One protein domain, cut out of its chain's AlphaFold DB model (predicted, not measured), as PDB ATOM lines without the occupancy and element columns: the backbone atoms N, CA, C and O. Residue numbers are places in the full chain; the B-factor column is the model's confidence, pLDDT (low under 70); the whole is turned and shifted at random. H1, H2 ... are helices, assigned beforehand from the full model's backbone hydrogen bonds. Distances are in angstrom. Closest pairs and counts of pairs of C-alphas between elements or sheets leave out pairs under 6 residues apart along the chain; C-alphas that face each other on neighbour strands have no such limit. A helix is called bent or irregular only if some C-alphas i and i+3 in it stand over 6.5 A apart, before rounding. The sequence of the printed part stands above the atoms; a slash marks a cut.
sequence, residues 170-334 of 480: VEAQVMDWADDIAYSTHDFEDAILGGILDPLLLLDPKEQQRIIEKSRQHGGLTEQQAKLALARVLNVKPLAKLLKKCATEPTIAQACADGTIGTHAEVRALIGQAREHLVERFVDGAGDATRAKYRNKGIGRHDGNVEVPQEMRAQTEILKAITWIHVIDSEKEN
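What this domain is: This is residues 170 to 334 of the 480 residues of the protein "HD domain-containing protein" of Corynebacteriales bacterium (UniProt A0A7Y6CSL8). Two long helices, H1 and H7, run side by side in opposite ways and make the long axis; H8 crosses H1 and is packed between it and the pair H3 and H4. At one end H5 lies beside the early part of H7, with H2 packed on H5 and H6 making a corner with it. The printed part has 165 residues with eight named helices, H1 to H8 in order along the chain, and no named strand; the class is all helix. The whole is compact, with a radius of gyration of the C-alphas of 17.0 A, yet elongated, with spans of 56 by 31 by 31 A.

Where its parts are: Find C-alpha 170 at (11.501, -2.788, 51.017); from there H1 runs through residue 193, 34.0 A from first to last C-alpha. Next come H2, residues 199 to 203, H3, residues 205 to 219 and 20.3 A long, and H4, residues 223 to 234 and 16.5 A. H5 takes residues 237 to 248, 16.4 A, and H6 residues 250 to 257. Look for C-alpha 265 at (4.287, -1.603, 12.426), where H7 begins; it runs 46.7 A to residue 297, with a kink of 52 degrees near residue 291, and is irregular, C-alphas 293 and 296 being 9.4 A apart. H8, residues 310 to 331, is 29.9 A long with a kink of 41 degrees near residue 324, and ends with C-alpha 331 at (-15.937, 3.604, 30.770).

How they stand to each other: Start at H8, the hub. It touches H1 at a steep tilt of 50 degrees, the closest C-alphas being those of Ser 184 and Lys 320, 5.2 A apart. It touches H4, about perpendicular at 81 degrees, closest at the C-alphas of Ala 229 and Gln 315, 4.9 A. It touches H3, only just about perpendicular at 72 degrees, closest at C-alphas 215 and 321, 5.1 A. H7 and H8 form a helical hairpin but only just touch, with 3 pairs of C-alphas within 8 A, the closest being C-alphas 282 and 312, 5.9 A. H1 touches residues 268 to 283 of H7 at a shallow tilt of 16 degrees, opposite ways, closest at C-alphas 185 and 275, 5.7 A. H5 touches H7 at a shallow tilt of 26 degrees, closest at C-alphas 238 and 274, 5.1 A; it touches H2, closest at C-alphas 199 and 243, 6.2 A, and H6 only at the corner, closest at C-alphas 246 and 253, 4.9 A. H1 is apart from H3, H4, H5 and H6. In H3, H4, H5 and H6 every O i to N i+4 pair is within hydrogen-bond range; the counts are 19 of 20 in H1, 27 of 29 in H7, 16 of 18 in H8 and 0 of 1 in H2, where 2 of 2 O i to N i+3 pairs are.

The domain as a whole: The two C-alphas farthest apart are those of Pro 250 and Lys 297, 56.3 A. The printed part has no cut. The link from H7 to H8, residues 298 to 309, is long. Look last at residues 328 to 334, where pLDDT is under 70; the mean of the printed part is 92.2.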
ATOM      1  N   VAL A 170      10.868  -3.331  52.228       97.00
ATOM      2  CA  VAL A 170      11.501  -2.788  51.017       97.00
ATOM      3  C   VAL A 170      11.061  -3.520  49.746       97.00
ATOM      4  O   VAL A 170      10.868  -2.881  48.718       97.00
ATOM      5  N   GLU A 171      10.829  -4.833  49.800       97.62
ATOM      6  CA  GLU A 171      10.430  -5.607  48.623       97.62
ATOM      7  C   GLU A 171       9.015  -5.249  48.161       97.62
ATOM      8  O   GLU A 171       8.778  -5.064  46.969       97.62
ATOM      9  N   ALA A 172       8.097  -5.040  49.107       97.62
ATOM     10  CA  ALA A 172       6.765  -4.533  48.807       97.62
ATOM     11  C   ALA A 172       6.813  -3.091  48.266       97.62
ATOM     12  O   ALA A 172       5.974  -2.726  47.451       97.62
ATOM     13  N   GLN A 173       7.775  -2.258  48.692       98.19
ATOM     14  CA  GLN A 173       7.969  -0.912  48.127       98.19
ATOM     15  C   GLN A 173       8.499  -0.954  46.687       98.19
ATOM     16  O   GLN A 173       8.090  -0.134  45.867       98.19
ATOM     17  N   VAL A 174       9.394  -1.899  46.376       98.19
ATOM     18  CA  VAL A 174       9.882  -2.142  45.009       98.19
ATOM     19  C   VAL A 174       8.736  -2.561  44.102       98.19
ATOM     20  O   VAL A 174       8.562  -1.949  43.052       98.19
ATOM     21  N   MET A 175       7.948  -3.553  44.527       97.50
ATOM     22  CA  MET A 175       6.769  -3.998  43.785       97.50
ATOM     23  C   MET A 175       5.790  -2.844  43.558       97.50
ATOM     24  O   MET A 175       5.358  -2.640  42.434       97.50
ATOM     25  N   ASP A 176       5.502  -2.042  44.587       96.38
ATOM     26  CA  ASP A 176       4.555  -0.926  44.489       96.38
ATOM     27  C   ASP A 176       4.989   0.128  43.458       96.38
ATOM     28  O   ASP A 176       4.173   0.626  42.687       96.38
ATOM     29  N   TRP A 177       6.288   0.441  43.394       97.88
ATOM     30  CA  TRP A 177       6.798   1.351  42.368       97.88
ATOM     31  C   TRP A 177       6.844   0.708  40.976       97.88
ATOM     32  O   TRP A 177       6.575   1.377  39.982       97.88
ATOM     33  N   ALA A 178       7.167  -0.582  40.883       97.38
ATOM     34  CA  ALA A 178       7.137  -1.309  39.618       97.38
ATOM     35  C   ALA A 178       5.714  -1.426  39.044       97.38
ATOM     36  O   ALA A 178       5.545  -1.308  37.833       97.38
ATOM     37  N   ASP A 179       4.711  -1.610  39.904       95.56
ATOM     38  CA  ASP A 179       3.287  -1.587  39.563       95.56
ATOM     39  C   ASP A 179       2.875  -0.207  39.030       95.56
ATOM     40  O   ASP A 179       2.328  -0.106  37.934       95.56
ATOM     41  N   ASP A 180       3.272   0.878  39.708       94.75
ATOM     42  CA  ASP A 180       3.067   2.253  39.226       94.75
ATOM     43  C   ASP A 180       3.699   2.509  37.841       94.75
ATOM     44  O   ASP A 180       3.095   3.174  36.991       94.75
ATOM     45  N   ILE A 181       4.911   1.995  37.597       96.00
ATOM     46  CA  ILE A 181       5.578   2.089  36.291       96.00
ATOM     47  C   ILE A 181       4.779   1.318  35.241       96.00
ATOM     48  O   ILE A 181       4.399   1.906  34.231       96.00
ATOM     49  N   ALA A 182       4.505   0.035  35.485       90.81
ATOM     50  CA  ALA A 182       3.817  -0.833  34.538       90.81
ATOM     51  C   ALA A 182       2.445  -0.263  34.173       90.81
ATOM     52  O   ALA A 182       2.187  -0.011  32.998       90.81
ATOM     53  N   TYR A 183       1.633   0.054  35.183       86.75
ATOM     54  CA  TYR A 183       0.310   0.643  35.020       86.75
ATOM     55  C   TYR A 183       0.357   1.946  34.218       86.75
ATOM     56  O   TYR A 183      -0.455   2.165  33.329       86.75
ATOM     57  N   SER A 184       1.328   2.823  34.484       92.56
ATOM     58  CA  SER A 184       1.399   4.110  33.786       92.56
ATOM     59  C   SER A 184       1.919   4.001  32.348       92.56
ATOM     60  O   SER A 184       1.420   4.704  31.472       92.56
ATOM     61  N   THR A 185       2.899   3.137  32.066       93.94
ATOM     62  CA  THR A 185       3.509   3.054  30.729       93.94
ATOM     63  C   THR A 185       2.814   2.065  29.797       93.94
ATOM     64  O   THR A 185       2.707   2.357  28.608       93.94
ATOM     65  N   HIS A 186       2.350   0.918  30.306       88.75
ATOM     66  CA  HIS A 186       1.679  -0.092  29.482       88.75
ATOM     67  C   HIS A 186       0.254   0.327  29.149       88.75
ATOM     68  O   HIS A 186      -0.093   0.312  27.977       88.75
ATOM     69  N   ASP A 187      -0.536   0.816  30.113       85.69
ATOM     70  CA  ASP A 187      -1.888   1.298  29.796       85.69
ATOM     71  C   ASP A 187      -1.841   2.473  28.802       85.69
ATOM     72  O   ASP A 187      -2.745   2.634  27.985       85.69
ATOM     73  N   PHE A 188      -0.785   3.294  28.844       92.69
ATOM     74  CA  PHE A 188      -0.574   4.364  27.869       92.69
ATOM     75  C   PHE A 188      -0.257   3.825  26.465       92.69
ATOM     76  O   PHE A 188      -0.813   4.318  25.482       92.69
ATOM     77  N   GLU A 189       0.607   2.813  26.358       92.69
ATOM     78  CA  GLU A 189       0.874   2.125  25.092       92.69
ATOM     79  C   GLU A 189      -0.389   1.449  24.549       92.69
ATOM     80  O   GLU A 189      -0.756   1.682  23.397       92.69
ATOM     81  N   ASP A 190      -1.075   0.668  25.378       88.12
ATOM     82  CA  ASP A 190      -2.283  -0.071  25.022       88.12
ATOM     83  C   ASP A 190      -3.417   0.869  24.619       88.12
ATOM     84  O   ASP A 190      -4.148   0.574  23.675       88.12
ATOM     85  N   ALA A 191      -3.550   2.032  25.263       89.06
ATOM     86  CA  ALA A 191      -4.536   3.032  24.865       89.06
ATOM     87  C   ALA A 191      -4.281   3.542  23.438       89.06
ATOM     88  O   ALA A 191      -5.232   3.712  22.673       89.06
ATOM     89  N   ILE A 192      -3.017   3.751  23.055       91.44
ATOM     90  CA  ILE A 192      -2.654   4.166  21.693       91.44
ATOM     91  C   ILE A 192      -2.833   3.005  20.714       91.44
ATOM     92  O   ILE A 192      -3.473   3.160  19.675       91.44
ATOM     93  N   LEU A 193      -2.290   1.827  21.026       90.62
ATOM     94  CA  LEU A 193      -2.364   0.658  20.146       90.62
ATOM     95  C   LEU A 193      -3.802   0.169  19.949       90.62
ATOM     96  O   LEU A 193      -4.175  -0.223  18.846       90.62
ATOM     97  N   GLY A 194      -4.623   0.256  20.988       86.56
ATOM     98  CA  GLY A 194      -6.039  -0.070  20.943       86.56
ATOM     99  C   GLY A 194      -6.909   0.999  20.280       86.56
ATOM    100  O   GLY A 194      -8.121   0.810  20.228       86.56
ATOM    101  N   GLY A 195      -6.335   2.119  19.817       87.56
ATOM    102  CA  GLY A 195      -7.078   3.215  19.186       87.56
ATOM    103  C   GLY A 195      -8.015   3.974  20.134       87.56
ATOM    104  O   GLY A 195      -8.874   4.719  19.675       87.56
ATOM    105  N   ILE A 196      -7.872   3.781  21.450       86.31
ATOM    106  CA  ILE A 196      -8.667   4.458  22.487       86.31
ATOM    107  C   ILE A 196      -8.172   5.898  22.672       86.31
ATOM    108  O   ILE A 196      -8.961   6.819  22.880       86.31
ATOM    109  N   LEU A 197      -6.855   6.088  22.592       89.69
ATOM    110  CA  LEU A 197      -6.192   7.381  22.624       89.69
ATOM    111  C   LEU A 197      -5.673   7.729  21.229       89.69
ATOM    112  O   LEU A 197      -4.725   7.110  20.748       89.69
ATOM    113  N   ASP A 198      -6.240   8.773  20.626       91.38
ATOM    114  CA  ASP A 198      -5.633   9.447  19.479       91.38
ATOM    115  C   ASP A 198      -4.409  10.261  19.955       91.38
ATOM    116  O   ASP A 198      -4.573  11.225  20.716       91.38
ATOM    117  N   PRO A 199      -3.177   9.927  19.515       93.88
ATOM    118  CA  PRO A 199      -1.977  10.653  19.924       93.88
ATOM    119  C   PRO A 199      -2.003  12.145  19.573       93.88
ATOM    120  O   PRO A 199      -1.336  12.930  20.247       93.88
ATOM    121  N   LEU A 200      -2.759  12.569  18.553       91.50
ATOM    122  CA  LEU A 200      -2.870  13.982  18.180       91.50
ATOM    123  C   LEU A 200      -3.532  14.828  19.266       91.50
ATOM    124  O   LEU A 200      -3.180  16.000  19.410       91.50
ATOM    125  N   LEU A 201      -4.414  14.240  20.078       93.38
ATOM    126  CA  LEU A 201      -5.029  14.935  21.211       93.38
ATOM    127  C   LEU A 201      -3.976  15.402  22.220       93.38
ATOM    128  O   LEU A 201      -4.127  16.463  22.813       93.38
ATOM    129  N   LEU A 202      -2.853  14.691  22.351       95.31
ATOM    130  CA  LEU A 202      -1.761  15.088  23.249       95.31
ATOM    131  C   LEU A 202      -1.076  16.398  22.824       95.31
ATOM    132  O   LEU A 202      -0.355  17.002  23.623       95.31
ATOM    133  N   LEU A 203      -1.282  16.851  21.583       93.50
ATOM    134  CA  LEU A 203      -0.781  18.127  21.070       93.50
ATOM    135  C   LEU A 203      -1.786  19.279  21.238       93.50
ATOM    136  O   LEU A 203      -1.383  20.435  21.108       93.50
ATOM    137  N   ASP A 204      -3.059  18.999  21.536       95.75
ATOM    138  CA  ASP A 204      -4.081  20.030  21.749       95.75
ATOM    139  C   ASP A 204      -3.863  20.726  23.108       95.75
ATOM    140  O   ASP A 204      -3.921  20.069  24.154       95.75
ATOM    141  N   PRO A 205      -3.670  22.061  23.147       96.75
ATOM    142  CA  PRO A 205      -3.552  22.808  24.397       96.75
ATOM    143  C   PRO A 205      -4.715  22.592  25.376       96.75
ATOM    144  O   PRO A 205      -4.501  22.616  26.590       96.75
ATOM    145  N   LYS A 206      -5.942  22.381  24.879       96.75
ATOM    146  CA  LYS A 206      -7.105  22.106  25.734       96.75
ATOM    147  C   LYS A 206      -6.985  20.748  26.410       96.75
ATOM    148  O   LYS A 206      -7.256  20.642  27.605       96.75
ATOM    149  N   GLU A 207      -6.546  19.732  25.677       95.44
ATOM    150  CA  GLU A 207      -6.364  18.396  26.239       95.44
ATOM    151  C   GLU A 207      -5.195  18.364  27.221       95.44
ATOM    152  O   GLU A 207      -5.321  17.832  28.322       95.44
ATOM    153  N   GLN A 208      -4.086  19.031  26.892       97.44
ATOM    154  CA  GLN A 208      -2.963  19.196  27.814       97.44
ATOM    155  C   GLN A 208      -3.402  19.845  29.131       97.44
ATOM    156  O   GLN A 208      -2.990  19.399  30.204       97.44
ATOM    157  N   GLN A 209      -4.274  20.856  29.073       97.38
ATOM    158  CA  GLN A 209      -4.830  21.481  30.269       97.38
ATOM    159  C   GLN A 209      -5.700  20.506  31.082       97.38
ATOM    160  O   GLN A 209      -5.560  20.454  32.305       97.38
ATOM    161  N   ARG A 210      -6.526  19.675  30.428       95.75
ATOM    162  CA  ARG A 210      -7.301  18.614  31.102       95.75
ATOM    163  C   ARG A 210      -6.392  17.592  31.788       95.75
ATOM    164  O   ARG A 210      -6.634  17.249  32.944       95.75
ATOM    165  N   ILE A 211      -5.324  17.148  31.120       96.31
ATOM    166  CA  ILE A 211      -4.318  16.228  31.681       96.31
ATOM    167  C   ILE A 211      -3.644  16.855  32.906       96.31
ATOM    168  O   ILE A 211      -3.526  16.213  33.953       96.31
ATOM    169  N   ILE A 212      -3.249  18.129  32.812       96.81
ATOM    170  CA  ILE A 212      -2.670  18.880  33.931       96.81
ATOM    171  C   ILE A 212      -3.650  18.909  35.105       96.81
ATOM    172  O   ILE A 212      -3.285  18.501  36.203       96.81
ATOM    173  N   GLU A 213      -4.896  19.330  34.899       95.69
ATOM    174  CA  GLU A 213      -5.909  19.398  35.959       95.69
ATOM    175  C   GLU A 213      -6.170  18.035  36.605       95.69
ATOM    176  O   GLU A 213      -6.170  17.924  37.834       95.69
ATOM    177  N   LYS A 214      -6.303  16.980  35.797       93.94
ATOM    178  CA  LYS A 214      -6.514  15.614  36.282       93.94
ATOM    179  C   LYS A 214      -5.327  15.109  37.108       93.94
ATOM    180  O   LYS A 214      -5.533  14.567  38.193       93.94
ATOM    181  N   SER A 215      -4.093  15.341  36.653       94.25
ATOM    182  CA  SER A 215      -2.878  14.951  37.388       94.25
ATOM    183  C   SER A 215      -2.735  15.686  38.727       94.25
ATOM    184  O   SER A 215      -2.218  15.130  39.694       94.25
ATOM    185  N   ARG A 216      -3.249  16.918  38.830       94.00
ATOM    186  CA  ARG A 216      -3.284  17.678  40.089       94.00
ATOM    187  C   ARG A 216      -4.315  17.115  41.066       94.00
ATOM    188  O   ARG A 216      -4.033  17.049  42.257       94.00
ATOM    189  N   GLN A 217      -5.488  16.716  40.571       89.44
ATOM    190  CA  GLN A 217      -6.568  16.162  41.398       89.44
ATOM    191  C   GLN A 217      -6.176  14.838  42.061       89.44
ATOM    192  O   GLN A 217      -6.487  14.630  43.230       89.44
ATOM    193  N   HIS A 218      -5.500  13.954  41.324       80.31
ATOM    194  CA  HIS A 218      -5.164  12.608  41.806       80.31
ATOM    195  C   HIS A 218      -3.735  12.491  42.339       80.31
ATOM    196  O   HIS A 218      -3.521  11.870  43.374       80.31
ATOM    197  N   GLY A 219      -2.770  13.125  41.670       79.19
ATOM    198  CA  GLY A 219      -1.348  13.043  42.013       79.19
ATOM    199  C   GLY A 219      -0.853  14.147  42.950       79.19
ATOM    200  O   GLY A 219       0.313  14.143  43.344       79.19
ATOM    201  N   GLY A 220      -1.701  15.130  43.285       85.19
ATOM    202  CA  GLY A 220      -1.343  16.242  44.175       85.19
ATOM    203  C   GLY A 220      -0.253  17.168  43.620       85.19
ATOM    204  O   GLY A 220       0.397  17.886  44.379       85.19
ATOM    205  N   LEU A 221      -0.020  17.143  42.304       92.38
ATOM    206  CA  LEU A 221       0.980  17.988  41.661       92.38
ATOM    207  C   LEU A 221       0.594  19.469  41.751       92.38
ATOM    208  O   LEU A 221      -0.576  19.848  41.692       92.38
ATOM    209  N   THR A 222       1.599  20.337  41.819       95.69
ATOM    210  CA  THR A 222       1.408  21.749  41.471       95.69
ATOM    211  C   THR A 222       1.261  21.892  39.957       95.69
ATOM    212  O   THR A 222       1.720  21.052  39.182       95.69
ATOM    213  N   GLU A 223       0.670  22.996  39.508       95.38
ATOM    214  CA  GLU A 223       0.517  23.263  38.076       95.38
ATOM    215  C   GLU A 223       1.860  23.308  37.334       95.38
ATOM    216  O   GLU A 223       1.982  22.774  36.233       95.38
ATOM    217  N   GLN A 224       2.890  23.887  37.957       96.50
ATOM    218  CA  GLN A 224       4.230  23.950  37.378       96.50
ATOM    219  C   GLN A 224       4.858  22.557  37.239       96.50
ATOM    220  O   GLN A 224       5.451  22.252  36.204       96.50
ATOM    221  N   GLN A 225       4.710  21.702  38.256       97.06
ATOM    222  CA  GLN A 225       5.202  20.323  38.206       97.06
ATOM    223  C   GLN A 225       4.493  19.514  37.123       97.06
ATOM    224  O   GLN A 225       5.164  18.822  36.363       97.06
ATOM    225  N   ALA A 226       3.167  19.638  37.021       97.50
ATOM    226  CA  ALA A 226       2.377  18.955  36.003       97.50
ATOM    227  C   ALA A 226       2.769  19.400  34.583       97.50
ATOM    228  O   ALA A 226       3.049  18.558  33.735       97.50
ATOM    229  N   LYS A 227       2.896  20.713  34.339       97.81
ATOM    230  CA  LYS A 227       3.354  21.261  33.048       97.81
ATOM    231  C   LYS A 227       4.737  20.738  32.657       97.81
ATOM    232  O   LYS A 227       4.938  20.300  31.526       97.81
ATOM    233  N   LEU A 228       5.685  20.752  33.594       98.00
ATOM    234  CA  LEU A 228       7.040  20.260  33.350       98.00
ATOM    235  C   LEU A 228       7.066  18.745  33.101       98.00
ATOM    236  O   LEU A 228       7.784  18.281  32.217       98.00
ATOM    237  N   ALA A 229       6.299  17.971  33.870       97.81
ATOM    238  CA  ALA A 229       6.200  16.528  33.701       97.81
ATOM    239  C   ALA A 229       5.571  16.159  32.352       97.81
ATOM    240  O   ALA A 229       6.130  15.326  31.643       97.81
ATOM    241  N   LEU A 230       4.491  16.836  31.952       98.12
ATOM    242  CA  LEU A 230       3.859  16.645  30.648       98.12
ATOM    243  C   LEU A 230       4.827  16.953  29.510       98.12
ATOM    244  O   LEU A 230       5.019  16.122  28.626       98.12
ATOM    245  N   ALA A 231       5.516  18.092  29.577       97.94
ATOM    246  CA  ALA A 231       6.528  18.440  28.587       97.94
ATOM    247  C   ALA A 231       7.640  17.382  28.501       97.94
ATOM    248  O   ALA A 231       8.107  17.075  27.409       97.94
ATOM    249  N   ARG A 232       8.073  16.800  29.626       97.56
ATOM    250  CA  ARG A 232       9.091  15.736  29.638       97.56
ATOM    251  C   ARG A 232       8.590  14.443  29.006       97.56
ATOM    252  O   ARG A 232       9.319  13.879  28.198       97.56
ATOM    253  N   VAL A 233       7.362  14.022  29.321       97.88
ATOM    254  CA  VAL A 233       6.730  12.844  28.706       97.88
ATOM    255  C   VAL A 233       6.635  13.033  27.193       97.88
ATOM    256  O   VAL A 233       7.178  12.223  26.448       97.88
ATOM    257  N   LEU A 234       6.046  14.136  26.720       97.38
ATOM    258  CA  LEU A 234       5.845  14.380  25.284       97.38
ATOM    259  C   LEU A 234       7.159  14.550  24.499       97.38
ATOM    260  O   LEU A 234       7.194  14.286  23.300       97.38
ATOM    261  N   ASN A 235       8.246  14.951  25.167       97.44
ATOM    262  CA  ASN A 235       9.574  15.089  24.561       97.44
ATOM    263  C   ASN A 235      10.425  13.808  24.602       97.44
ATOM    264  O   ASN A 235      11.574  13.827  24.147       97.44
ATOM    265  N   VAL A 236       9.899  12.687  25.106       97.94
ATOM    266  CA  VAL A 236      10.545  11.377  24.938       97.94
ATOM    267  C   VAL A 236      10.730  11.122  23.442       97.94
ATOM    268  O   VAL A 236       9.761  11.108  22.691       97.94
ATOM    269  N   LYS A 237      11.980  10.958  22.981       98.31
ATOM    270  CA  LYS A 237      12.319  11.021  21.542       98.31
ATOM    271  C   LYS A 237      11.453  10.112  20.650       98.31
ATOM    272  O   LYS A 237      10.967  10.620  19.636       98.31
ATOM    273  N   PRO A 238      11.233   8.818  20.971       98.31
ATOM    274  CA  PRO A 238      10.353   7.975  20.163       98.31
ATOM    275  C   PRO A 238       8.900   8.468  20.146       98.31
ATOM    276  O   PRO A 238       8.287   8.494  19.080       98.31
ATOM    277  N   LEU A 239       8.380   8.955  21.281       98.06
ATOM    278  CA  LEU A 239       7.031   9.518  21.375       98.06
ATOM    279  C   LEU A 239       6.907  10.818  20.572       98.06
ATOM    280  O   LEU A 239       6.000  10.952  19.762       98.06
ATOM    281  N   ALA A 240       7.856  11.744  20.705       98.12
ATOM    282  CA  ALA A 240       7.880  12.977  19.919       98.12
ATOM    283  C   ALA A 240       7.916  12.690  18.405       98.12
ATOM    284  O   ALA A 240       7.260  13.373  17.614       98.12
ATOM    285  N   LYS A 241       8.652  11.648  17.987       98.12
ATOM    286  CA  LYS A 241       8.670  11.184  16.594       98.12
ATOM    287  C   LYS A 241       7.317  10.607  16.168       98.12
ATOM    288  O   LYS A 241       6.872  10.922  15.065       98.12
ATOM    289  N   LEU A 242       6.664   9.814  17.019       97.56
ATOM    290  CA  LEU A 242       5.313   9.301  16.774       97.56
ATOM    291  C   LEU A 242       4.308  10.448  16.603       97.56
ATOM    292  O   LEU A 242       3.612  10.492  15.594       97.56
ATOM    293  N   LEU A 243       4.289  11.414  17.525       97.25
ATOM    294  CA  LEU A 243       3.402  12.581  17.472       97.25
ATOM    295  C   LEU A 243       3.603  13.388  16.184       97.25
ATOM    296  O   LEU A 243       2.642  13.738  15.503       97.25
ATOM    297  N   LYS A 244       4.863  13.618  15.791       97.12
ATOM    298  CA  LYS A 244       5.187  14.289  14.526       97.12
ATOM    299  C   LYS A 244       4.644  13.525  13.319       97.12
ATOM    300  O   LYS A 244       4.121  14.148  12.398       97.12
ATOM    301  N   LYS A 245       4.777  12.200  13.302       95.88
ATOM    302  CA  LYS A 245       4.266  11.349  12.220       95.88
ATOM    303  C   LYS A 245       2.747  11.386  12.137       95.88
ATOM    304  O   LYS A 245       2.228  11.629  11.056       95.88
ATOM    305  N   CYS A 246       2.058  11.270  13.270       95.25
ATOM    306  CA  CYS A 246       0.602  11.417  13.324       95.25
ATOM    307  C   CYS A 246       0.153  12.771  12.754       95.25
ATOM    308  O   CYS A 246      -0.861  12.842  12.072       95.25
ATOM    309  N   ALA A 247       0.928  13.839  12.979       94.75
ATOM    310  CA  ALA A 247       0.589  15.185  12.515       94.75
ATOM    311  C   ALA A 247       0.940  15.470  11.045       94.75
ATOM    312  O   ALA A 247       0.437  16.437  10.480       94.75
ATOM    313  N   THR A 248       1.841  14.696  10.432       95.62
ATOM    314  CA  THR A 248       2.421  15.043   9.118       95.62
ATOM    315  C   THR A 248       2.257  13.971   8.049       95.62
ATOM    316  O   THR A 248       2.339  14.298   6.867       95.62
ATOM    317  N   GLU A 249       2.008  12.714   8.420       95.19
ATOM    318  CA  GLU A 249       1.854  11.600   7.484       95.19
ATOM    319  C   GLU A 249       0.366  11.256   7.308       95.19
ATOM    320  O   GLU A 249      -0.250  10.746   8.248       95.19
ATOM    321  N   PRO A 250      -0.232  11.483   6.119       93.19
ATOM    322  CA  PRO A 250      -1.675  11.324   5.915       93.19
ATOM    323  C   PRO A 250      -2.211   9.927   6.240       93.19
ATOM    324  O   PRO A 250      -3.318   9.795   6.750       93.19
ATOM    325  N   THR A 251      -1.429   8.879   5.973       93.31
ATOM    326  CA  THR A 251      -1.822   7.490   6.247       93.31
ATOM    327  C   THR A 251      -1.925   7.203   7.742       93.31
ATOM    328  O   THR A 251      -2.873   6.552   8.169       93.31
ATOM    329  N   ILE A 252      -0.988   7.713   8.546       92.75
ATOM    330  CA  ILE A 252      -1.016   7.551  10.005       92.75
ATOM    331  C   ILE A 252      -2.095   8.450  10.611       92.75
ATOM    332  O   ILE A 252      -2.821   7.996  11.489       92.75
ATOM    333  N   ALA A 253      -2.249   9.685  10.124       90.56
ATOM    334  CA  ALA A 253      -3.311  10.591  10.563       90.56
ATOM    335  C   ALA A 253      -4.708   9.978  10.351       90.56
ATOM    336  O   ALA A 253      -5.538   9.998  11.257       90.56
ATOM    337  N   GLN A 254      -4.940   9.363   9.187       90.25
ATOM    338  CA  GLN A 254      -6.180   8.640   8.904       90.25
ATOM    339  C   GLN A 254      -6.369   7.453   9.861       90.25
ATOM    340  O   GLN A 254      -7.448   7.274  10.416       90.25
ATOM    341  N   ALA A 255      -5.309   6.687  10.134       90.25
ATOM    342  CA  ALA A 255      -5.376   5.576  11.080       90.25
ATOM    343  C   ALA A 255      -5.651   6.022  12.530       90.25
ATOM    344  O   ALA A 255      -6.265   5.268  13.285       90.25
ATOM    345  N   CYS A 256      -5.232   7.233  12.924       88.06
ATOM    346  CA  CYS A 256      -5.615   7.840  14.204       88.06
ATOM    347  C   CYS A 256      -7.128   8.098  14.246       88.06
ATOM    348  O   CYS A 256      -7.793   7.655  15.179       88.06
ATOM    349  N   ALA A 257      -7.671   8.737  13.203       86.62
ATOM    350  CA  ALA A 257      -9.095   9.058  13.103       86.62
ATOM    351  C   ALA A 257      -9.991   7.806  13.073       86.62
ATOM    352  O   ALA A 257     -11.069   7.803  13.664       86.62
ATOM    353  N   ASP A 258      -9.522   6.736  12.427       87.69
ATOM    354  CA  ASP A 258     -10.264   5.479  12.292       87.69
ATOM    355  C   ASP A 258     -10.030   4.505  13.464       87.69
ATOM    356  O   ASP A 258     -10.568   3.398  13.463       87.69
ATOM    357  N   GLY A 259      -9.194   4.868  14.449       86.25
ATOM    358  CA  GLY A 259      -8.859   4.008  15.593       86.25
ATOM    359  C   GLY A 259      -8.038   2.761  15.228       86.25
ATOM    360  O   GLY A 259      -7.950   1.815  16.005       86.25
ATOM    361  N   THR A 260      -7.422   2.735  14.044       89.88
ATOM    362  CA  THR A 260      -6.640   1.597  13.526       89.88
ATOM    363  C   THR A 260      -5.131   1.813  13.621       89.88
ATOM    364  O   THR A 260      -4.352   0.989  13.133       89.88
ATOM    365  N   ILE A 261      -4.692   2.894  14.273       90.56
ATOM    366  CA  ILE A 261      -3.286   3.299  14.387       90.56
ATOM    367  C   ILE A 261      -2.372   2.168  14.887       90.56
ATOM    368  O   ILE A 261      -1.265   1.985  14.374       90.56
ATOM    369  N   GLY A 262      -2.856   1.334  15.810       87.50
ATOM    370  CA  GLY A 262      -2.111   0.193  16.324       87.50
ATOM    371  C   GLY A 262      -1.877  -0.923  15.314       87.50
ATOM    372  O   GLY A 262      -1.180  -1.870  15.643       87.50
ATOM    373  N   THR A 263      -2.398  -0.869  14.088       88.81
ATOM    374  CA  THR A 263      -2.056  -1.823  13.014       88.81
ATOM    375  C   THR A 263      -0.738  -1.472  12.314       88.81
ATOM    376  O   THR A 263      -0.104  -2.344  11.717       88.81
ATOM    377  N   HIS A 264      -0.264  -0.229  12.439       92.38
ATOM    378  CA  HIS A 264       0.968   0.228  11.804       92.38
ATOM    379  C   HIS A 264       2.211  -0.278  12.548       92.38
ATOM    380  O   HIS A 264       2.458   0.072  13.702       92.38
ATOM    381  N   ALA A 265       3.055  -1.049  11.855       92.06
ATOM    382  CA  ALA A 265       4.287  -1.603  12.426       92.06
ATOM    383  C   ALA A 265       5.246  -0.520  12.956       92.06
ATOM    384  O   ALA A 265       5.851  -0.692  14.013       92.06
ATOM    385  N   GLU A 266       5.358   0.616  12.260       93.19
ATOM    386  CA  GLU A 266       6.197   1.728  12.719       93.19
ATOM    387  C   GLU A 266       5.642   2.393  13.987       93.19
ATOM    388  O   GLU A 266       6.417   2.744  14.874       93.19
ATOM    389  N   VAL A 267       4.314   2.520  14.112       93.50
ATOM    390  CA  VAL A 267       3.673   3.052  15.327       93.50
ATOM    391  C   VAL A 267       3.971   2.142  16.510       93.50
ATOM    392  O   VAL A 267       4.478   2.633  17.514       93.50
ATOM    393  N   ARG A 268       3.758   0.822  16.360       94.44
ATOM    394  CA  ARG A 268       4.104  -0.185  17.383       94.44
ATOM    395  C   ARG A 268       5.558  -0.075  17.826       94.44
ATOM    396  O   ARG A 268       5.843  -0.081  19.018       94.44
ATOM    397  N   ALA A 269       6.476   0.067  16.871       96.50
ATOM    398  CA  ALA A 269       7.892   0.209  17.178       96.50
ATOM    399  C   ALA A 269       8.188   1.496  17.968       96.50
ATOM    400  O   ALA A 269       8.933   1.455  18.943       96.50
ATOM    401  N   LEU A 270       7.612   2.636  17.573       97.94
ATOM    402  CA  LEU A 270       7.864   3.919  18.236       97.94
ATOM    403  C   LEU A 270       7.256   3.991  19.637       97.94
ATOM    404  O   LEU A 270       7.925   4.482  20.547       97.94
ATOM    405  N   ILE A 271       6.026   3.504  19.825       96.56
ATOM    406  CA  ILE A 271       5.399   3.507  21.149       96.56
ATOM    407  C   ILE A 271       6.073   2.502  22.090       96.56
ATOM    408  O   ILE A 271       6.364   2.858  23.230       96.56
ATOM    409  N   GLY A 272       6.467   1.325  21.590       95.69
ATOM    410  CA  GLY A 272       7.240   0.353  22.363       95.69
ATOM    411  C   GLY A 272       8.606   0.898  22.798       95.69
ATOM    412  O   GLY A 272       8.992   0.753  23.957       95.69
ATOM    413  N   GLN A 273       9.308   1.619  21.915       98.06
ATOM    414  CA  GLN A 273      10.556   2.318  22.260       98.06
ATOM    415  C   GLN A 273      10.333   3.450  23.274       98.06
ATOM    416  O   GLN A 273      11.178   3.677  24.140       98.06
ATOM    417  N   ALA A 274       9.220   4.186  23.177       97.88
ATOM    418  CA  ALA A 274       8.880   5.225  24.148       97.88
ATOM    419  C   ALA A 274       8.622   4.624  25.535       97.88
ATOM    420  O   ALA A 274       9.157   5.133  26.521       97.88
ATOM    421  N   ARG A 275       7.857   3.526  25.597       96.44
ATOM    422  CA  ARG A 275       7.617   2.755  26.820       96.44
ATOM    423  C   ARG A 275       8.933   2.292  27.433       96.44
ATOM    424  O   ARG A 275       9.174   2.576  28.599       96.44
ATOM    425  N   GLU A 276       9.792   1.620  26.668       96.38
ATOM    426  CA  GLU A 276      11.084   1.126  27.169       96.38
ATOM    427  C   GLU A 276      11.946   2.251  27.743       96.38
ATOM    428  O   GLU A 276      12.475   2.116  28.844       96.38
ATOM    429  N   HIS A 277      12.003   3.395  27.057       97.56
ATOM    430  CA  HIS A 277      12.728   4.563  27.545       97.56
ATOM    431  C   HIS A 277      12.157   5.117  28.862       97.56
ATOM    432  O   HIS A 277      12.911   5.534  29.741       97.56
ATOM    433  N   LEU A 278      10.829   5.151  29.003       97.69
ATOM    434  CA  LEU A 278      10.158   5.601  30.226       97.69
ATOM    435  C   LEU A 278      10.395   4.628  31.388       97.69
ATOM    436  O   LEU A 278      10.759   5.071  32.476       97.69
ATOM    437  N   VAL A 279      10.250   3.320  31.147       97.25
ATOM    438  CA  VAL A 279      10.514   2.266  32.138       97.25
ATOM    439  C   VAL A 279      11.955   2.353  32.634       97.25
ATOM    440  O   VAL A 279      12.165   2.482  33.840       97.25
ATOM    441  N   GLU A 280      12.935   2.377  31.723       96.75
ATOM    442  CA  GLU A 280      14.357   2.506  32.064       96.75
ATOM    443  C   GLU A 280      14.594   3.770  32.897       96.75
ATOM    444  O   GLU A 280      15.161   3.702  33.983       96.75
ATOM    445  N   ARG A 281      14.065   4.923  32.466       96.81
ATOM    446  CA  ARG A 281      14.192   6.193  33.196       96.81
ATOM    447  C   ARG A 281      13.631   6.117  34.620       96.81
ATOM    448  O   ARG A 281      14.226   6.690  35.538       96.81
ATOM    449  N   PHE A 282      12.477   5.484  34.816       98.12
ATOM    450  CA  PHE A 282      11.807   5.414  36.117       98.12
ATOM    451  C   PHE A 282      12.463   4.408  37.065       98.12
ATOM    452  O   PHE A 282      12.621   4.706  38.256       98.12
ATOM    453  N   VAL A 283      12.896   3.259  36.542       97.88
ATOM    454  CA  VAL A 283      13.701   2.278  37.281       97.88
ATOM    455  C   VAL A 283      15.045   2.888  37.660       97.88
ATOM    456  O   VAL A 283      15.466   2.809  38.821       97.88
ATOM    457  N   ASP A 284      15.692   3.571  36.718       97.38
ATOM    458  CA  ASP A 284      16.990   4.176  36.947       97.38
ATOM    459  C   ASP A 284      16.918   5.324  37.953       97.38
ATOM    460  O   ASP A 284      17.666   5.360  38.933       97.38
ATOM    461  N   GLY A 285      15.951   6.225  37.785       97.50
ATOM    462  CA  GLY A 285      15.739   7.330  38.713       97.50
ATOM    463  C   GLY A 285      15.537   6.855  40.154       97.50
ATOM    464  O   GLY A 285      16.151   7.404  41.071       97.50
ATOM    465  N   ALA A 286      14.719   5.817  40.361       97.62
ATOM    466  CA  ALA A 286      14.470   5.276  41.695       97.62
ATOM    467  C   ALA A 286      15.673   4.502  42.257       97.62
ATOM    468  O   ALA A 286      16.059   4.679  43.417       97.62
ATOM    469  N   GLY A 287      16.312   3.671  41.432       96.50
ATOM    470  CA  GLY A 287      17.475   2.890  41.841       96.50
ATOM    471  C   GLY A 287      18.661   3.771  42.248       96.50
ATOM    472  O   GLY A 287      19.285   3.526  43.282       96.50
ATOM    473  N   ASP A 288      18.948   4.830  41.484       95.81
ATOM    474  CA  ASP A 288      20.073   5.732  41.759       95.81
ATOM    475  C   ASP A 288      19.820   6.596  42.984       95.81
ATOM    476  O   ASP A 288      20.705   6.720  43.832       95.81
ATOM    477  N   ALA A 289      18.611   7.143  43.126       96.94
ATOM    478  CA  ALA A 289      18.245   7.922  44.303       96.94
ATOM    479  C   ALA A 289      18.314   7.073  45.581       96.94
ATOM    480  O   ALA A 289      18.865   7.512  46.596       96.94
ATOM    481  N   THR A 290      17.835   5.827  45.517       96.62
ATOM    482  CA  THR A 290      17.888   4.897  46.650       96.62
ATOM    483  C   THR A 290      19.337   4.573  47.014       96.62
ATOM    484  O   THR A 290      19.743   4.733  48.167       96.62
ATOM    485  N   ARG A 291      20.172   4.207  46.034       93.25
ATOM    486  CA  ARG A 291      21.603   3.956  46.266       93.25
ATOM    487  C   ARG A 291      22.340   5.178  46.801       93.25
ATOM    488  O   ARG A 291      23.175   5.034  47.690       93.25
ATOM    489  N   ALA A 292      22.035   6.374  46.309       93.88
ATOM    490  CA  ALA A 292      22.661   7.601  46.790       93.88
ATOM    491  C   ALA A 292      22.364   7.851  48.280       93.88
ATOM    492  O   ALA A 292      23.251   8.297  49.015       93.88
ATOM    493  N   LYS A 293      21.150   7.514  48.739       94.88
ATOM    494  CA  LYS A 293      20.735   7.664  50.140       94.88
ATOM    495  C   LYS A 293      21.390   6.648  51.076       94.88
ATOM    496  O   LYS A 293      21.923   7.046  52.111       94.88
ATOM    497  N   TYR A 294      21.372   5.358  50.734       92.00
ATOM    498  CA  TYR A 294      21.862   4.294  51.631       92.00
ATOM    499  C   TYR A 294      23.338   3.926  51.409       92.00
ATOM    500  O   TYR A 294      23.976   3.353  52.298       92.00
ATOM    501  N   ARG A 295      23.923   4.319  50.271       82.19
ATOM    502  CA  ARG A 295      25.315   4.039  49.881       82.19
ATOM    503  C   ARG A 295      25.644   2.550  50.073       82.19
ATOM    504  O   ARG A 295      24.855   1.687  49.709       82.19
ATOM    505  N   ASN A 296      26.784   2.248  50.691       72.88
ATOM    506  CA  ASN A 296      27.270   0.883  50.909       72.88
ATOM    507  C   ASN A 296      26.663   0.199  52.148       72.88
ATOM    508  O   ASN A 296      27.074  -0.906  52.480       72.88
ATOM    509  N   LYS A 297      25.741   0.848  52.877       78.56
ATOM    510  CA  LYS A 297      25.191   0.294  54.130       78.56
ATOM    511  C   LYS A 297      24.126  -0.783  53.898       78.56
ATOM    512  O   LYS A 297      23.790  -1.495  54.838       78.56
ATOM    513  N   GLY A 298      23.625  -0.902  52.667       81.19
ATOM    514  CA  GLY A 298      22.447  -1.703  52.345       81.19
ATOM    515  C   GLY A 298      21.154  -0.996  52.757       81.19
ATOM    516  O   GLY A 298      21.134  -0.183  53.684       81.19
ATOM    517  N   ILE A 299      20.072  -1.280  52.035       90.19
ATOM    518  CA  ILE A 299      18.731  -0.833  52.408       90.19
ATOM    519  C   ILE A 299      18.159  -1.847  53.398       90.19
ATOM    520  O   ILE A 299      17.985  -3.022  53.081       90.19
ATOM    521  N   GLY A 300      17.941  -1.423  54.638       91.25
ATOM    522  CA  GLY A 300      17.356  -2.311  55.629       91.25
ATOM    523  C   GLY A 300      15.869  -2.562  55.338       91.25
ATOM    524  O   GLY A 300      15.170  -1.730  54.752       91.25
ATOM    525  N   ARG A 301      15.384  -3.758  55.692       92.88
ATOM    526  CA  ARG A 301      14.111  -4.295  55.184       92.88
ATOM    527  C   ARG A 301      12.869  -3.552  55.683       92.88
ATOM    528  O   ARG A 301      11.900  -3.454  54.941       92.88
ATOM    529  N   HIS A 302      12.886  -3.037  56.914       94.56
ATOM    530  CA  HIS A 302      11.745  -2.345  57.555       94.56
ATOM    531  C   HIS A 302      12.068  -0.905  57.992       94.56
ATOM    532  O   HIS A 302      11.199  -0.167  58.463       94.56
ATOM    533  N   ASP A 303      13.328  -0.505  57.859       90.00
ATOM    534  CA  ASP A 303      13.890   0.802  58.196       90.00
ATOM    535  C   ASP A 303      14.329   1.600  56.956       90.00
ATOM    536  O   ASP A 303      14.439   2.826  57.038       90.00
ATOM    537  N   GLY A 304      14.504   0.935  55.811       92.50
ATOM    538  CA  GLY A 304      14.770   1.539  54.511       92.50
ATOM    539  C   GLY A 304      13.515   1.938  53.728       92.50
ATOM    540  O   GLY A 304      12.430   1.382  53.901       92.50
ATOM    541  N   ASN A 305      13.686   2.911  52.835       95.44
ATOM    542  CA  ASN A 305      12.668   3.377  51.895       95.44
ATOM    543  C   ASN A 305      13.229   3.422  50.473       95.44
ATOM    544  O   ASN A 305      14.348   3.898  50.284       95.44
ATOM    545  N   VAL A 306      12.453   2.965  49.492       96.81
ATOM    546  CA  VAL A 306      12.769   3.174  48.074       96.81
ATOM    547  C   VAL A 306      12.550   4.651  47.750       96.81
ATOM    548  O   VAL A 306      11.452   5.191  47.895       96.81
ATOM    549  N   GLU A 307      13.611   5.324  47.320       97.00
ATOM    550  CA  GLU A 307      13.572   6.740  46.983       97.00
ATOM    551  C   GLU A 307      13.168   6.901  45.525       97.00
ATOM    552  O   GLU A 307      13.932   6.574  44.623       97.00
ATOM    553  N   VAL A 308      11.981   7.448  45.289       97.19
ATOM    554  CA  VAL A 308      11.518   7.790  43.942       97.19
ATOM    555  C   VAL A 308      11.559   9.310  43.794       97.19
ATOM    556  O   VAL A 308      10.798   9.996  44.491       97.19
ATOM    557  N   PRO A 309      12.415   9.860  42.911       97.19
ATOM    558  CA  PRO A 309      12.483  11.294  42.677       97.19
ATOM    559  C   PRO A 309      11.120  11.879  42.302       97.19
ATOM    560  O   PRO A 309      10.377  11.293  41.512       97.19
ATOM    561  N   GLN A 310      10.819  13.078  42.811       95.38
ATOM    562  CA  GLN A 310       9.555  13.772  42.530       95.38
ATOM    563  C   GLN A 310       9.306  13.948  41.028       95.38
ATOM    564  O   GLN A 310       8.170  13.873  40.575       95.38
ATOM    565  N   GLU A 311      10.369  14.135  40.248       95.00
ATOM    566  CA  GLU A 311      10.293  14.212  38.794       95.00
ATOM    567  C   GLU A 311       9.719  12.939  38.147       95.00
ATOM    568  O   GLU A 311       8.955  13.055  37.189       95.00
ATOM    569  N   MET A 312      10.073  11.751  38.646       96.50
ATOM    570  CA  MET A 312       9.574  10.486  38.096       96.50
ATOM    571  C   MET A 312       8.130  10.253  38.522       96.50
ATOM    572  O   MET A 312       7.297   9.957  37.673       96.50
ATOM    573  N   ARG A 313       7.808  10.524  39.798       95.94
ATOM    574  CA  ARG A 313       6.420  10.494  40.293       95.94
ATOM    575  C   ARG A 313       5.514  11.406  39.467       95.94
ATOM    576  O   ARG A 313       4.432  11.008  39.066       95.94
ATOM    577  N   ALA A 314       5.962  12.623  39.167       97.00
ATOM    578  CA  ALA A 314       5.159  13.552  38.383       97.00
ATOM    579  C   ALA A 314       4.900  13.047  36.952       97.00
ATOM    580  O   ALA A 314       3.804  13.231  36.437       97.00
ATOM    581  N   GLN A 315       5.873  12.389  36.314       97.44
ATOM    582  CA  GLN A 315       5.688  11.819  34.972       97.44
ATOM    583  C   GLN A 315       4.755  10.603  34.980       97.44
ATOM    584  O   GLN A 315       3.897  10.515  34.106       97.44
ATOM    585  N   THR A 316       4.853   9.717  35.978       96.44
ATOM    586  CA  THR A 316       3.898   8.607  36.124       96.44
ATOM    587  C   THR A 316       2.481   9.119  36.378       96.44
ATOM    588  O   THR A 316       1.541   8.605  35.786       96.44
ATOM    589  N   GLU A 317       2.308  10.180  37.173       95.94
ATOM    590  CA  GLU A 317       0.990  10.797  37.390       95.94
ATOM    591  C   GLU A 317       0.420  11.460  36.124       95.94
ATOM    592  O   GLU A 317      -0.792  11.443  35.920       95.94
ATOM    593  N   ILE A 318       1.265  12.001  35.237       97.50
ATOM    594  CA  ILE A 318       0.818  12.486  33.922       97.50
ATOM    595  C   ILE A 318       0.329  11.333  33.047       97.50
ATOM    596  O   ILE A 318      -0.746  11.429  32.461       97.50
ATOM    597  N   LEU A 319       1.092  10.244  32.967       96.44
ATOM    598  CA  LEU A 319       0.710   9.071  32.182       96.44
ATOM    599  C   LEU A 319      -0.607   8.458  32.693       96.44
ATOM    600  O   LEU A 319      -1.513   8.213  31.900       96.44
ATOM    601  N   LYS A 320      -0.769   8.333  34.018       92.75
ATOM    602  CA  LYS A 320      -2.036   7.925  34.654       92.75
ATOM    603  C   LYS A 320      -3.180   8.893  34.352       92.75
ATOM    604  O   LYS A 320      -4.306   8.472  34.113       92.75
ATOM    605  N   ALA A 321      -2.920  10.201  34.359       94.06
ATOM    606  CA  ALA A 321      -3.937  11.196  34.033       94.06
ATOM    607  C   ALA A 321      -4.433  11.062  32.586       94.06
ATOM    608  O   ALA A 321      -5.639  11.155  32.361       94.06
ATOM    609  N   ILE A 322      -3.530  10.794  31.637       93.12
ATOM    610  CA  ILE A 322      -3.882  10.514  30.240       93.12
ATOM    611  C   ILE A 322      -4.793   9.281  30.173       93.12
ATOM    612  O   ILE A 322      -5.907   9.362  29.657       93.12
ATOM    613  N   THR A 323      -4.374   8.150  30.746       87.88
ATOM    614  CA  THR A 323      -5.169   6.914  30.683       87.88
ATOM    615  C   THR A 323      -6.503   7.056  31.417       87.88
ATOM    616  O   THR A 323      -7.527   6.578  30.937       87.88
ATOM    617  N   TRP A 324      -6.567   7.800  32.521       85.69
ATOM    618  CA  TRP A 324      -7.835   8.078  33.196       85.69
ATOM    619  C   TRP A 324      -8.823   8.872  32.355       85.69
ATOM    620  O   TRP A 324     -10.009   8.547  32.382       85.69
ATOM    621  N   ILE A 325      -8.363   9.893  31.634       87.25
ATOM    622  CA  ILE A 325      -9.239  10.721  30.801       87.25
ATOM    623  C   ILE A 325      -9.806   9.904  29.636       87.25
ATOM    624  O   ILE A 325     -11.000   9.992  29.361       87.25
ATOM    625  N   HIS A 326      -8.968   9.106  28.973       82.69
ATOM    626  CA  HIS A 326      -9.345   8.449  27.720       82.69
ATOM    627  C   HIS A 326      -9.895   7.029  27.894       82.69
ATOM    628  O   HIS A 326     -10.714   6.598  27.085       82.69
ATOM    629  N   VAL A 327      -9.494   6.315  28.948       74.25
ATOM    630  CA  VAL A 327      -9.883   4.914  29.192       74.25
ATOM    631  C   VAL A 327     -10.910   4.809  30.320       74.25
ATOM    632  O   VAL A 327     -11.946   4.179  30.160       74.25
ATOM    633  N   ILE A 328     -10.660   5.423  31.481       66.62
ATOM    634  CA  ILE A 328     -11.500   5.169  32.670       66.62
ATOM    635  C   ILE A 328     -12.748   6.048  32.712       66.62
ATOM    636  O   ILE A 328     -13.828   5.569  33.059       66.62
ATOM    637  N   ASP A 329     -12.619   7.340  32.414       67.12
ATOM    638  CA  ASP A 329     -13.774   8.235  32.428       67.12
ATOM    639  C   ASP A 329     -14.729   7.934  31.257       67.12
ATOM    640  O   ASP A 329     -15.936   8.065  31.440       67.12
ATOM    641  N   SER A 330     -14.228   7.428  30.124       60.12
ATOM    642  CA  SER A 330     -15.057   6.935  29.011       60.12
ATOM    643  C   SER A 330     -15.804   5.635  29.354       60.12
ATOM    644  O   SER A 330     -16.907   5.403  28.864       60.12
ATOM    645  N   GLU A 331     -15.270   4.811  30.263       55.44
ATOM    646  CA  GLU A 331     -15.937   3.604  30.770       55.44
ATOM    647  C   GLU A 331     -17.022   3.861  31.827       55.44
ATOM    648  O   GLU A 331     -17.827   2.965  32.095       55.44
ATOM    649  N   LYS A 332     -17.063   5.035  32.474       51.31
ATOM    650  CA  LYS A 332     -18.094   5.337  33.491       51.31
ATOM    651  C   LYS A 332     -19.509   5.371  32.922       51.31
ATOM    652  O   LYS A 332     -20.459   5.273  33.687       51.31
ATOM    653  N   GLU A 333     -19.637   5.466  31.606       50.34
ATOM    654  CA  GLU A 333     -20.910   5.432  30.888       50.34
ATOM    655  C   GLU A 333     -21.281   4.005  30.417       50.34
ATOM    656  O   GLU A 333     -22.263   3.815  29.703       50.34
ATOM    657  N   ASN A 334     -20.517   2.974  30.811       64.50
ATOM    658  CA  ASN A 334     -20.692   1.604  30.325       64.50
ATOM    659  C   ASN A 334     -21.742   0.805  31.125       64.50
ATOM    660  O   ASN A 334     -21.444   0.199  32.158       64.50
TER     661      ASN A 334